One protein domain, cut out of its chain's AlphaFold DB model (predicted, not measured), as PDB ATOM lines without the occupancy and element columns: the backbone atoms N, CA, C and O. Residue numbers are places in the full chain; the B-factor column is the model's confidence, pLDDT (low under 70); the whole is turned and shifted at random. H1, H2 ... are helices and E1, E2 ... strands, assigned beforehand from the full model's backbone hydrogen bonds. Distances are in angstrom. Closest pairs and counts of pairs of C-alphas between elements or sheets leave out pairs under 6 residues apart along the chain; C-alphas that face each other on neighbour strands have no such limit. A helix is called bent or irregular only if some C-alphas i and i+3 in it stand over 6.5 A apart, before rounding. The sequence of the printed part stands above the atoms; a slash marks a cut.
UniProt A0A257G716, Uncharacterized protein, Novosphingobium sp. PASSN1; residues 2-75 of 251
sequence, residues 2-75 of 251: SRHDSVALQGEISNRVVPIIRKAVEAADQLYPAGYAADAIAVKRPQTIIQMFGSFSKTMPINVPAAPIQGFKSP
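What this domain is: This is residues 2 to 75 of the 251 residues of an uncharacterized protein of Novosphingobium sp. PASSN1 (UniProt A0A257G716). A small sheet of two parallel strands, E1 and E2, makes one end of a flat shape, and two helices, H1 and the bent H2, reach lengthwise away from it and back. Arm H2b packs on the sheet, while arm H2a and the turn from H1 into H2 make the far end. The printed part has 74 residues, with two named helices and two named strands in the order E1, H1, H2, E2 along the chain, and its class is mixed, helices and strands. It is only just compact, close to loose, with a radius of gyration of the C-alphas of 13.5 A and spans of 39 by 28 by 15 A.

Where its parts are: E1, residues 7 to 12, begins at C-alpha 7 (35.565, -33.872, 119.194) and is 15.3 A long. E2, residues 69 to 73, is 13.3 A long and ends at C-alpha 73 (24.435, -28.872, 122.737). H1, residues 17 to 31, is 21.7 A long. H2, residues 36 to 55, was assigned as one helix by its hydrogen bonds but is bent, with C-alphas 43 and 46 7.1 A apart. Its arms are H2a, residues 36 to 43, 11.0 A, and H2b, residues 46 to 55, 14.4 A, at a steep tilt of 58 degrees.

How they stand to each other: E1 and E2 are parallel at 15 degrees, with N 10 and O 71 at 2.8 A and N 71 and O 8 at 2.9 A, within hydrogen-bond range. E1, H1 H2, E2 form a strand-helix-strand unit, two parallel neighbour strands with helices between, whose crossover is right-handed. The closest C-alphas of H2b and E1 are those of Gly 54 and Gln 10, 5.7 A apart; of H2b and E2, Ile 50 and Gln 70, 7.2 A. H1 touches H2b with residues 21 to 25 alone, closest at the C-alphas of Ile 21 and Met 52, 6.9 A; they run opposite ways at a steep tilt of 38 degrees. H1 and H2a are close but not clearly touching, closest at the C-alphas of Asp 29 and Ala 38, 7.3 A. H2a is apart from E1 and E2. In H1, H2a and H2b every O i to N i+4 pair is within hydrogen-bond range.

The domain as a whole: The two C-alphas farthest apart, of Arg 3 and Gly 35, are 39.2 A apart. The printed part has no cut. The link from H2 to E2, residues 56 to 68, is long; the others are tight. Mean pLDDT of the printed part is 88.0, with residues 2 to 3 under 70.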
ATOM      1  N   SER A   2      32.658 -34.854 125.231       54.06
ATOM      2  CA  SER A   2      33.562 -33.685 125.243       54.06
ATOM      3  C   SER A   2      35.027 -33.944 125.655       54.06
ATOM      4  O   SER A   2      35.747 -33.008 125.968       54.06
ATOM      5  N   ARG A   3      35.463 -35.208 125.724       63.56
ATOM      6  CA  ARG A   3      36.809 -35.624 126.162       63.56
ATOM      7  C   ARG A   3      37.485 -36.566 125.158       63.56
ATOM      8  O   ARG A   3      38.357 -37.330 125.547       63.56
ATOM      9  N   HIS A   4      36.984 -36.621 123.925       76.25
ATOM     10  CA  HIS A   4      37.640 -37.355 122.848       76.25
ATOM     11  C   HIS A   4      38.425 -36.347 122.013       76.25
ATOM     12  O   HIS A   4      37.852 -35.330 121.628       76.25
ATOM     13  N   ASP A   5      39.681 -36.640 121.691       82.88
ATOM     14  CA  ASP A   5      40.588 -35.680 121.035       82.88
ATOM     15  C   ASP A   5      40.098 -35.253 119.643       82.88
ATOM     16  O   ASP A   5      40.410 -34.180 119.143       82.88
ATOM     17  N   SER A   6      39.251 -36.073 119.021       86.75
ATOM     18  CA  SER A   6      38.630 -35.749 117.733       86.75
ATOM     19  C   SER A   6      37.362 -34.886 117.812       86.75
ATOM     20  O   SER A   6      36.794 -34.578 116.765       86.75
ATOM     21  N   VAL A   7      36.861 -34.550 119.010       88.06
ATOM     22  CA  VAL A   7      35.565 -33.872 119.194       88.06
ATOM     23  C   VAL A   7      35.670 -32.714 120.183       88.06
ATOM     24  O   VAL A   7      35.785 -32.920 121.391       88.06
ATOM     25  N   ALA A   8      35.478 -31.496 119.685       89.44
ATOM     26  CA  ALA A   8      35.229 -30.315 120.501       89.44
ATOM     27  C   ALA A   8      33.717 -30.040 120.553       89.44
ATOM     28  O   ALA A   8      33.128 -29.490 119.623       89.44
ATOM     29  N   LEU A   9      33.071 -30.464 121.642       88.31
ATOM     30  CA  LEU A   9      31.644 -30.235 121.872       88.31
ATOM     31  C   LEU A   9      31.467 -29.143 122.927       88.31
ATOM     32  O   LEU A   9      31.659 -29.411 124.112       88.31
ATOM     33  N   GLN A  10      31.086 -27.944 122.499       87.94
ATOM     34  CA  GLN A  10      30.731 -26.852 123.400       87.94
ATOM     35  C   GLN A  10      29.516 -27.233 124.254       87.94
ATOM     36  O   GLN A  10      28.730 -28.122 123.902       87.94
ATOM     37  N   GLY A  11      29.386 -26.570 125.402       83.31
ATOM     38  CA  GLY A  11      28.315 -26.815 126.354       83.31
ATOM     39  C   GLY A  11      26.931 -26.449 125.832       83.31
ATOM     40  O   GLY A  11      26.670 -26.347 124.634       83.31
ATOM     41  N   GLU A  12      26.002 -26.292 126.769       90.25
ATOM     42  CA  GLU A  12      24.641 -25.912 126.425       90.25
ATOM     43  C   GLU A  12      24.560 -24.451 125.970       90.25
ATOM     44  O   GLU A  12      24.978 -23.553 126.698       90.25
ATOM     45  N   ILE A  13      23.963 -24.227 124.801       91.31
ATOM     46  CA  ILE A  13      23.714 -22.909 124.209       91.31
ATOM     47  C   ILE A  13      22.206 -22.695 124.101       91.31
ATOM     48  O   ILE A  13      21.449 -23.630 123.840       91.31
ATOM     49  N   SER A  14      21.741 -21.463 124.304       90.56
ATOM     50  CA  SER A  14      20.332 -21.107 124.107       90.56
ATOM     51  C   SER A  14      19.983 -21.006 122.620       90.56
ATOM     52  O   SER A  14      20.702 -20.356 121.865       90.56
ATOM     53  N   ASN A  15      18.824 -21.529 122.204       90.56
ATOM     54  CA  ASN A  15      18.323 -21.349 120.831       90.56
ATOM     55  C   ASN A  15      18.198 -19.879 120.422       90.56
ATOM     56  O   ASN A  15      18.331 -19.565 119.247       90.56
ATOM     57  N   ARG A  16      17.984 -18.968 121.381       90.88
ATOM     58  CA  ARG A  16      17.889 -17.523 121.106       90.88
ATOM     59  C   ARG A  16      19.206 -16.928 120.600       90.88
ATOM     60  O   ARG A  16      19.185 -15.891 119.950       90.88
ATOM     61  N   VAL A  17      20.335 -17.578 120.884       92.19
ATOM     62  CA  VAL A  17      21.666 -17.131 120.453       92.19
ATOM     63  C   VAL A  17      21.921 -17.467 118.982       92.19
ATOM     64  O   VAL A  17      22.582 -16.699 118.291       92.19
ATOM     65  N   VAL A  18      21.367 -18.572 118.475       93.25
ATOM     66  CA  VAL A  18      21.557 -19.021 117.085       93.25
ATOM     67  C   VAL A  18      21.248 -17.925 116.050       93.25
ATOM     68  O   VAL A  18      22.136 -17.623 115.247       93.25
ATOM     69  N   PRO A  19      20.062 -17.278 116.051       93.25
ATOM     70  CA  PRO A  19      19.767 -16.229 115.077       93.25
ATOM     71  C   PRO A  19      20.637 -14.977 115.264       93.25
ATOM     72  O   PRO A  19      20.872 -14.258 114.297       93.25
ATOM     73  N   ILE A  20      21.142 -14.710 116.474       94.44
ATOM     74  CA  ILE A  20      22.047 -13.579 116.739       94.44
ATOM     75  C   ILE A  20      23.410 -13.839 116.092       94.44
ATOM     76  O   ILE A  20      23.904 -12.988 115.354       94.44
ATOM     77  N   ILE A  21      23.984 -15.029 116.311       95.19
ATOM     78  CA  ILE A  21      25.237 -15.448 115.667       95.19
ATOM     79  C   ILE A  21      25.082 -15.388 114.149       95.19
ATOM     80  O   ILE A  21      25.931 -14.816 113.471       95.19
ATOM     81  N   ARG A  22      23.978 -15.931 113.620       95.00
ATOM     82  CA  ARG A  22      23.694 -15.908 112.184       95.00
ATOM     83  C   ARG A  22      23.735 -14.487 111.622       95.00
ATOM     84  O   ARG A  22      24.492 -14.243 110.690       95.00
ATOM     85  N   LYS A  23      22.988 -13.557 112.220       94.88
ATOM     86  CA  LYS A  23      22.947 -12.156 111.775       94.88
ATOM     87  C   LYS A  23      24.313 -11.475 111.846       94.88
ATOM     88  O   LYS A  23      24.668 -10.749 110.927       94.88
ATOM     89  N   ALA A  24      25.082 -11.709 112.911       94.19
ATOM     90  CA  ALA A  24      26.418 -11.128 113.054       94.19
ATOM     91  C   ALA A  24      27.380 -11.626 111.964       94.19
ATOM     92  O   ALA A  24      28.144 -10.850 111.396       94.19
ATOM     93  N   VAL A  25      27.314 -12.920 111.653       93.50
ATOM     94  CA  VAL A  25      28.136 -13.556 110.623       93.50
ATOM     95  C   VAL A  25      27.723 -13.101 109.215       93.50
ATOM     96  O   VAL A  25      28.588 -12.757 108.418       93.50
ATOM     97  N   GLU A  26      26.422 -13.022 108.922       92.62
ATOM     98  CA  GLU A  26      25.910 -12.498 107.645       92.62
ATOM     99  C   GLU A  26      26.272 -11.017 107.445       92.62
ATOM    100  O   GLU A  26      26.660 -10.619 106.349       92.62
ATOM    101  N   ALA A  27      26.206 -10.199 108.501       92.19
ATOM    102  CA  ALA A  27      26.631  -8.802 108.441       92.19
ATOM    103  C   ALA A  27      28.136  -8.673 108.149       92.19
ATOM    104  O   ALA A  27      28.539  -7.809 107.375       92.19
ATOM    105  N   ALA A  28      28.965  -9.550 108.727       89.69
ATOM    106  CA  ALA A  28      30.394  -9.579 108.435       89.69
ATOM    107  C   ALA A  28      30.678  -9.952 106.970       89.69
ATOM    108  O   ALA A  28      31.539  -9.327 106.358       89.69
ATOM    109  N   ASP A  29      29.939 -10.903 106.386       89.25
ATOM    110  CA  ASP A  29      30.091 -11.255 104.964       89.25
ATOM    111  C   ASP A  29      29.755 -10.080 104.041       89.25
ATOM    112  O   ASP A  29      30.441  -9.839 103.050       89.25
ATOM    113  N   GLN A  30      28.705  -9.324 104.371       91.75
ATOM    114  CA  GLN A  30      28.244  -8.197 103.556       91.75
ATOM    115  C   GLN A  30      29.244  -7.039 103.503       91.75
ATOM    116  O   GLN A  30      29.264  -6.300 102.521       91.75
ATOM    117  N   LEU A  31      30.094  -6.888 104.525       91.62
ATOM    118  CA  LEU A  31      31.165  -5.888 104.530       91.62
ATOM    119  C   LEU A  31      32.304  -6.233 103.557       91.62
ATOM    120  O   LEU A  31      33.056  -5.344 103.164       91.62
ATOM    121  N   TYR A  32      32.425  -7.501 103.155       89.00
ATOM    122  CA  TYR A  32      33.499  -7.989 102.291       89.00
ATOM    123  C   TYR A  32      32.942  -8.925 101.207       89.00
ATOM    124  O   TYR A  32      33.200 -10.128 101.227       89.00
ATOM    125  N   PRO A  33      32.171  -8.389 100.243       87.62
ATOM    126  CA  PRO A  33      31.404  -9.203  99.303       87.62
ATOM    127  C   PRO A  33      32.253  -9.888  98.219       87.62
ATOM    128  O   PRO A  33      31.781 -10.837  97.596       87.62
ATOM    129  N   ALA A  34      33.476  -9.410  97.950       89.31
ATOM    130  CA  ALA A  34      34.350  -9.961  96.914       89.31
ATOM    131  C   ALA A  34      35.840  -9.643  97.148       89.31
ATOM    132  O   ALA A  34      36.201  -8.777  97.948       89.31
ATOM    133  N   GLY A  35      36.700 -10.326  96.388       89.62
ATOM    134  CA  GLY A  35      38.147 -10.111  96.367       89.62
ATOM    135  C   GLY A  35      38.879 -10.734  97.556       89.62
ATOM    136  O   GLY A  35      38.316 -11.503  98.330       89.62
ATOM    137  N   TYR A  36      40.149 -10.359  97.722       90.25
ATOM    138  CA  TYR A  36      41.054 -10.946  98.720       90.25
ATOM    139  C   TYR A  36      40.484 -10.969 100.150       90.25
ATOM    140  O   TYR A  36      40.669 -11.935 100.890       90.25
ATOM    141  N   ALA A  37      39.773  -9.911 100.552       88.19
ATOM    142  CA  ALA A  37      39.184  -9.835 101.885       88.19
ATOM    143  C   ALA A  37      38.040 -10.846 102.085       88.19
ATOM    144  O   ALA A  37      37.936 -11.429 103.166       88.19
ATOM    145  N   ALA A  38      37.233 -11.099 101.047       88.00
ATOM    146  CA  ALA A  38      36.176 -12.107 101.073       88.00
ATOM    147  C   ALA A  38      36.763 -13.517 101.236       88.00
ATOM    148  O   ALA A  38      36.312 -14.276 102.095       88.00
ATOM    149  N   ASP A  39      37.831 -13.834 100.496       88.81
ATOM    150  CA  ASP A  39      38.532 -15.120 100.602       88.81
ATOM    151  C   ASP A  39      39.135 -15.317 102.001       88.81
ATOM    152  O   ASP A  39      38.967 -16.364 102.633       88.81
ATOM    153  N   ALA A  40      39.785 -14.279 102.536       88.75
ATOM    154  CA  ALA A  40      40.357 -14.309 103.879       88.75
ATOM    155  C   ALA A  40      39.288 -14.524 104.967       88.75
ATOM    156  O   ALA A  40      39.542 -15.210 105.962       88.75
ATOM    157  N   ILE A  41      38.092 -13.955 104.794       87.75
ATOM    158  CA  ILE A  41      36.968 -14.147 105.715       87.75
ATOM    159  C   ILE A  41      36.361 -15.532 105.567       87.75
ATOM    160  O   ILE A  41      36.112 -16.169 106.587       87.75
ATOM    161  N   ALA A  42      36.201 -16.042 104.346       87.50
ATOM    162  CA  ALA A  42      35.701 -17.393 104.110       87.50
ATOM    163  C   ALA A  42      36.547 -18.448 104.845       87.50
ATOM    164  O   ALA A  42      35.995 -19.369 105.449       87.50
ATOM    165  N   VAL A  43      37.873 -18.268 104.892       88.88
ATOM    166  CA  VAL A  43      38.792 -19.135 105.651       88.88
ATOM    167  C   VAL A  43      38.610 -19.000 107.170       88.88
ATOM    168  O   VAL A  43      38.675 -19.993 107.894       88.88
ATOM    169  N   LYS A  44      38.370 -17.786 107.681       90.62
ATOM    170  CA  LYS A  44      38.214 -17.519 109.127       90.62
ATOM    171  C   LYS A  44      36.819 -17.851 109.658       90.62
ATOM    172  O   LYS A  44      36.663 -18.148 110.842       90.62
ATOM    173  N   ARG A  45      35.812 -17.837 108.786       92.19
ATOM    174  CA  ARG A  45      34.392 -17.985 109.115       92.19
ATOM    175  C   ARG A  45      34.075 -19.222 109.970       92.19
ATOM    176  O   ARG A  45      33.380 -19.049 110.973       92.19
ATOM    177  N   PRO A  46      34.560 -20.446 109.665       91.88
ATOM    178  CA  PRO A  46      34.276 -21.612 110.501       91.88
ATOM    179  C   PRO A  46      34.772 -21.421 111.940       91.88
ATOM    180  O   PRO A  46      34.038 -21.697 112.889       91.88
ATOM    181  N   GLN A  47      35.985 -20.881 112.101       89.75
ATOM    182  CA  GLN A  47      36.592 -20.626 113.405       89.75
ATOM    183  C   GLN A  47      35.810 -19.566 114.188       89.75
ATOM    184  O   GLN A  47      35.545 -19.760 115.374       89.75
ATOM    185  N   THR A  48      35.381 -18.488 113.527       92.00
ATOM    186  CA  THR A  48      34.543 -17.446 114.134       92.00
ATOM    187  C   THR A  48      33.218 -18.012 114.646       92.00
ATOM    188  O   THR A  48      32.836 -17.736 115.779       92.00
ATOM    189  N   ILE A  49      32.540 -18.856 113.860       93.56
ATOM    190  CA  ILE A  49      31.276 -19.485 114.273       93.56
ATOM    191  C   ILE A  49      31.480 -20.363 115.515       93.56
ATOM    192  O   ILE A  49      30.717 -20.263 116.477       93.56
ATOM    193  N   ILE A  50      32.518 -21.206 115.518       90.62
ATOM    194  CA  ILE A  50      32.840 -22.084 116.655       90.62
ATOM    195  C   ILE A  50      33.144 -21.257 117.906       90.62
ATOM    196  O   ILE A  50      32.640 -21.568 118.985       90.62
ATOM    197  N   GLN A  51      33.935 -20.190 117.760       90.19
ATOM    198  CA  GLN A  51      34.269 -19.280 118.853       90.19
ATOM    199  C   GLN A  51      33.024 -18.597 119.415       90.19
ATOM    200  O   GLN A  51      32.842 -18.610 120.628       90.19
ATOM    201  N   MET A  52      32.134 -18.081 118.564       92.88
ATOM    202  CA  MET A  52      30.882 -17.467 119.012       92.88
ATOM    203  C   MET A  52      30.024 -18.458 119.806       92.88
ATOM    204  O   MET A  52      29.566 -18.132 120.899       92.88
ATOM    205  N   PHE A  53      29.855 -19.693 119.322       91.88
ATOM    206  CA  PHE A  53      29.151 -20.725 120.090       91.88
ATOM    207  C   PHE A  53      29.838 -21.030 121.431       91.88
ATOM    208  O   PHE A  53      29.162 -21.135 122.453       91.88
ATOM    209  N   GLY A  54      31.169 -21.127 121.451       89.69
ATOM    210  CA  GLY A  54      31.940 -21.303 122.684       89.69
ATOM    211  C   GLY A  54      31.729 -20.160 123.682       89.69
ATOM    212  O   GLY A  54      31.486 -20.418 124.856       89.69
ATOM    213  N   SER A  55      31.746 -18.908 123.219       90.44
ATOM    214  CA  SER A  55      31.560 -17.714 124.053       90.44
ATOM    215  C   SER A  55      30.159 -17.595 124.658       90.44
ATOM    216  O   SER A  55      30.017 -17.024 125.735       90.44
ATOM    217  N   PHE A  56      29.130 -18.135 124.000       90.50
ATOM    218  CA  PHE A  56      27.746 -18.117 124.493       90.50
ATOM    219  C   PHE A  56      27.306 -19.420 125.186       90.50
ATOM    220  O   PHE A  56      26.131 -19.578 125.534       90.50
ATOM    221  N   SER A  57      28.220 -20.371 125.377       88.06
ATOM    222  CA  SER A  57      27.952 -21.607 126.112       88.06
ATOM    223  C   SER A  57      27.806 -21.337 127.613       88.06
ATOM    224  O   SER A  57      28.561 -20.569 128.201       88.06
ATOM    225  N   LYS A  58      26.868 -22.035 128.268       84.94
ATOM    226  CA  LYS A  58      26.708 -22.013 129.738       84.94
ATOM    227  C   LYS A  58      27.919 -22.578 130.488       84.94
ATOM    228  O   LYS A  58      28.045 -22.376 131.691       84.94
ATOM    229  N   THR A  59      28.766 -23.349 129.810       81.06
ATOM    230  CA  THR A  59      30.004 -23.902 130.371       81.06
ATOM    231  C   THR A  59      31.216 -23.241 129.740       81.06
ATOM    232  O   THR A  59      31.133 -22.796 128.595       81.06
ATOM    233  N   MET A  60      32.351 -23.291 130.445       79.19
ATOM    234  CA  MET A  60      33.645 -22.861 129.912       79.19
ATOM    235  C   MET A  60      33.878 -23.420 128.498       79.19
ATOM    236  O   MET A  60      33.579 -24.604 128.272       79.19
ATOM    237  N   PRO A  61      34.399 -22.602 127.563       79.25
ATOM    238  CA  PRO A  61      34.710 -23.052 126.217       79.25
ATOM    239  C   PRO A  61      35.634 -24.265 126.254       79.25
ATOM    240  O   PRO A  61      36.653 -24.273 126.949       79.25
ATOM    241  N   ILE A  62      35.281 -25.298 125.496       77.06
ATOM    242  CA  ILE A  62      36.114 -26.490 125.364       77.06
ATOM    243  C   ILE A  62      37.001 -26.289 124.146       77.06
ATOM    244  O   ILE A  62      36.512 -26.241 123.017       77.06
ATOM    245  N   ASN A  63      38.306 -26.171 124.379       76.19
ATOM    246  CA  ASN A  63      39.292 -26.086 123.314       76.19
ATOM    247  C   ASN A  63      39.966 -27.447 123.132       76.19
ATOM    248  O   ASN A  63      40.720 -27.888 123.997       76.19
ATOM    249  N   VAL A  64      39.686 -28.100 122.006       78.69
ATOM    250  CA  VAL A  64      40.441 -29.268 121.545       78.69
ATOM    251  C   VAL A  64      41.080 -28.869 120.215       78.69
ATOM    252  O   VAL A  64      40.388 -28.866 119.189       78.69
ATOM    253  N   PRO A  65      42.358 -28.443 120.229       72.88
ATOM    254  CA  PRO A  65      43.045 -27.987 119.029       72.88
ATOM    255  C   PRO A  65      42.973 -29.037 117.918       72.88
ATOM    256  O   PRO A  65      43.147 -30.225 118.173       72.88
ATOM    257  N   ALA A  66      42.705 -28.592 116.688       80.38
ATOM    258  CA  ALA A  66      42.613 -29.443 115.499       80.38
ATOM    259  C   ALA A  66      41.548 -30.565 115.543       80.38
ATOM    260  O   ALA A  66      41.576 -31.457 114.694       80.38
ATOM    261  N   ALA A  67      40.577 -30.521 116.467       86.94
ATOM    262  CA  ALA A  67      39.479 -31.485 116.459       86.94
ATOM    263  C   ALA A  67      38.670 -31.374 115.145       86.94
ATOM    264  O   ALA A  67      38.097 -30.311 114.874       86.94
ATOM    265  N   PRO A  68      38.573 -32.453 114.340       89.38
ATOM    266  CA  PRO A  68      37.865 -32.440 113.061       89.38
ATOM    267  C   PRO A  68      36.345 -32.331 113.224       89.38
ATOM    268  O   PRO A  68      35.645 -32.005 112.267       89.38
ATOM    269  N   ILE A  69      35.821 -32.620 114.418       92.19
ATOM    270  CA  ILE A  69      34.399 -32.511 114.731       92.19
ATOM    271  C   ILE A  69      34.213 -31.414 115.766       92.19
ATOM    272  O   ILE A  69      34.741 -31.472 116.877       92.19
ATOM    273  N   GLN A  70      33.404 -30.439 115.383       92.12
ATOM    274  CA  GLN A  70      33.043 -29.282 116.184       92.12
ATOM    275  C   GLN A  70      31.532 -29.313 116.381       92.12
ATOM    276  O   GLN A  70      30.784 -29.648 115.459       92.12
ATOM    277  N   GLY A  71      31.063 -28.989 117.577       92.25
ATOM    278  CA  GLY A  71      29.634 -28.969 117.842       92.25
ATOM    279  C   GLY A  71      29.290 -28.282 119.144       92.25
ATOM    280  O   GLY A  71      30.158 -27.822 119.880       92.25
ATOM    281  N   PHE A  72      28.003 -28.257 119.449       92.44
ATOM    282  CA  PHE A  72      27.465 -27.743 120.697       92.44
ATOM    283  C   PHE A  72      26.202 -28.520 121.066       92.44
ATOM    284  O   PHE A  72      25.632 -29.236 120.238       92.44
ATOM    285  N   LYS A  73      25.746 -28.375 122.310       92.56
ATOM    286  CA  LYS A  73      24.435 -28.872 122.737       92.56
ATOM    287  C   LYS A  73      23.455 -27.703 122.775       92.56
ATOM    288  O   LYS A  73      23.754 -26.671 123.361       92.56
ATOM    289  N   SER A  74      22.249 -27.876 122.247       92.75
ATOM    290  CA  SER A  74      21.155 -26.945 122.525       92.75
ATOM    291  C   SER A  74      19.818 -27.690 122.610       92.75
ATOM    292  O   SER A  74      19.482 -28.434 121.687       92.75
ATOM    293  N   PRO A  75      19.070 -27.577 123.725       90.19
ATOM    294  CA  PRO A  75      17.717 -28.110 123.811       90.19
ATOM    295  C   PRO A  75      16.825 -27.471 122.748       90.19
ATOM    296  O   PRO A  75      16.791 -26.252 122.631       90.19
TER     297      PRO A  75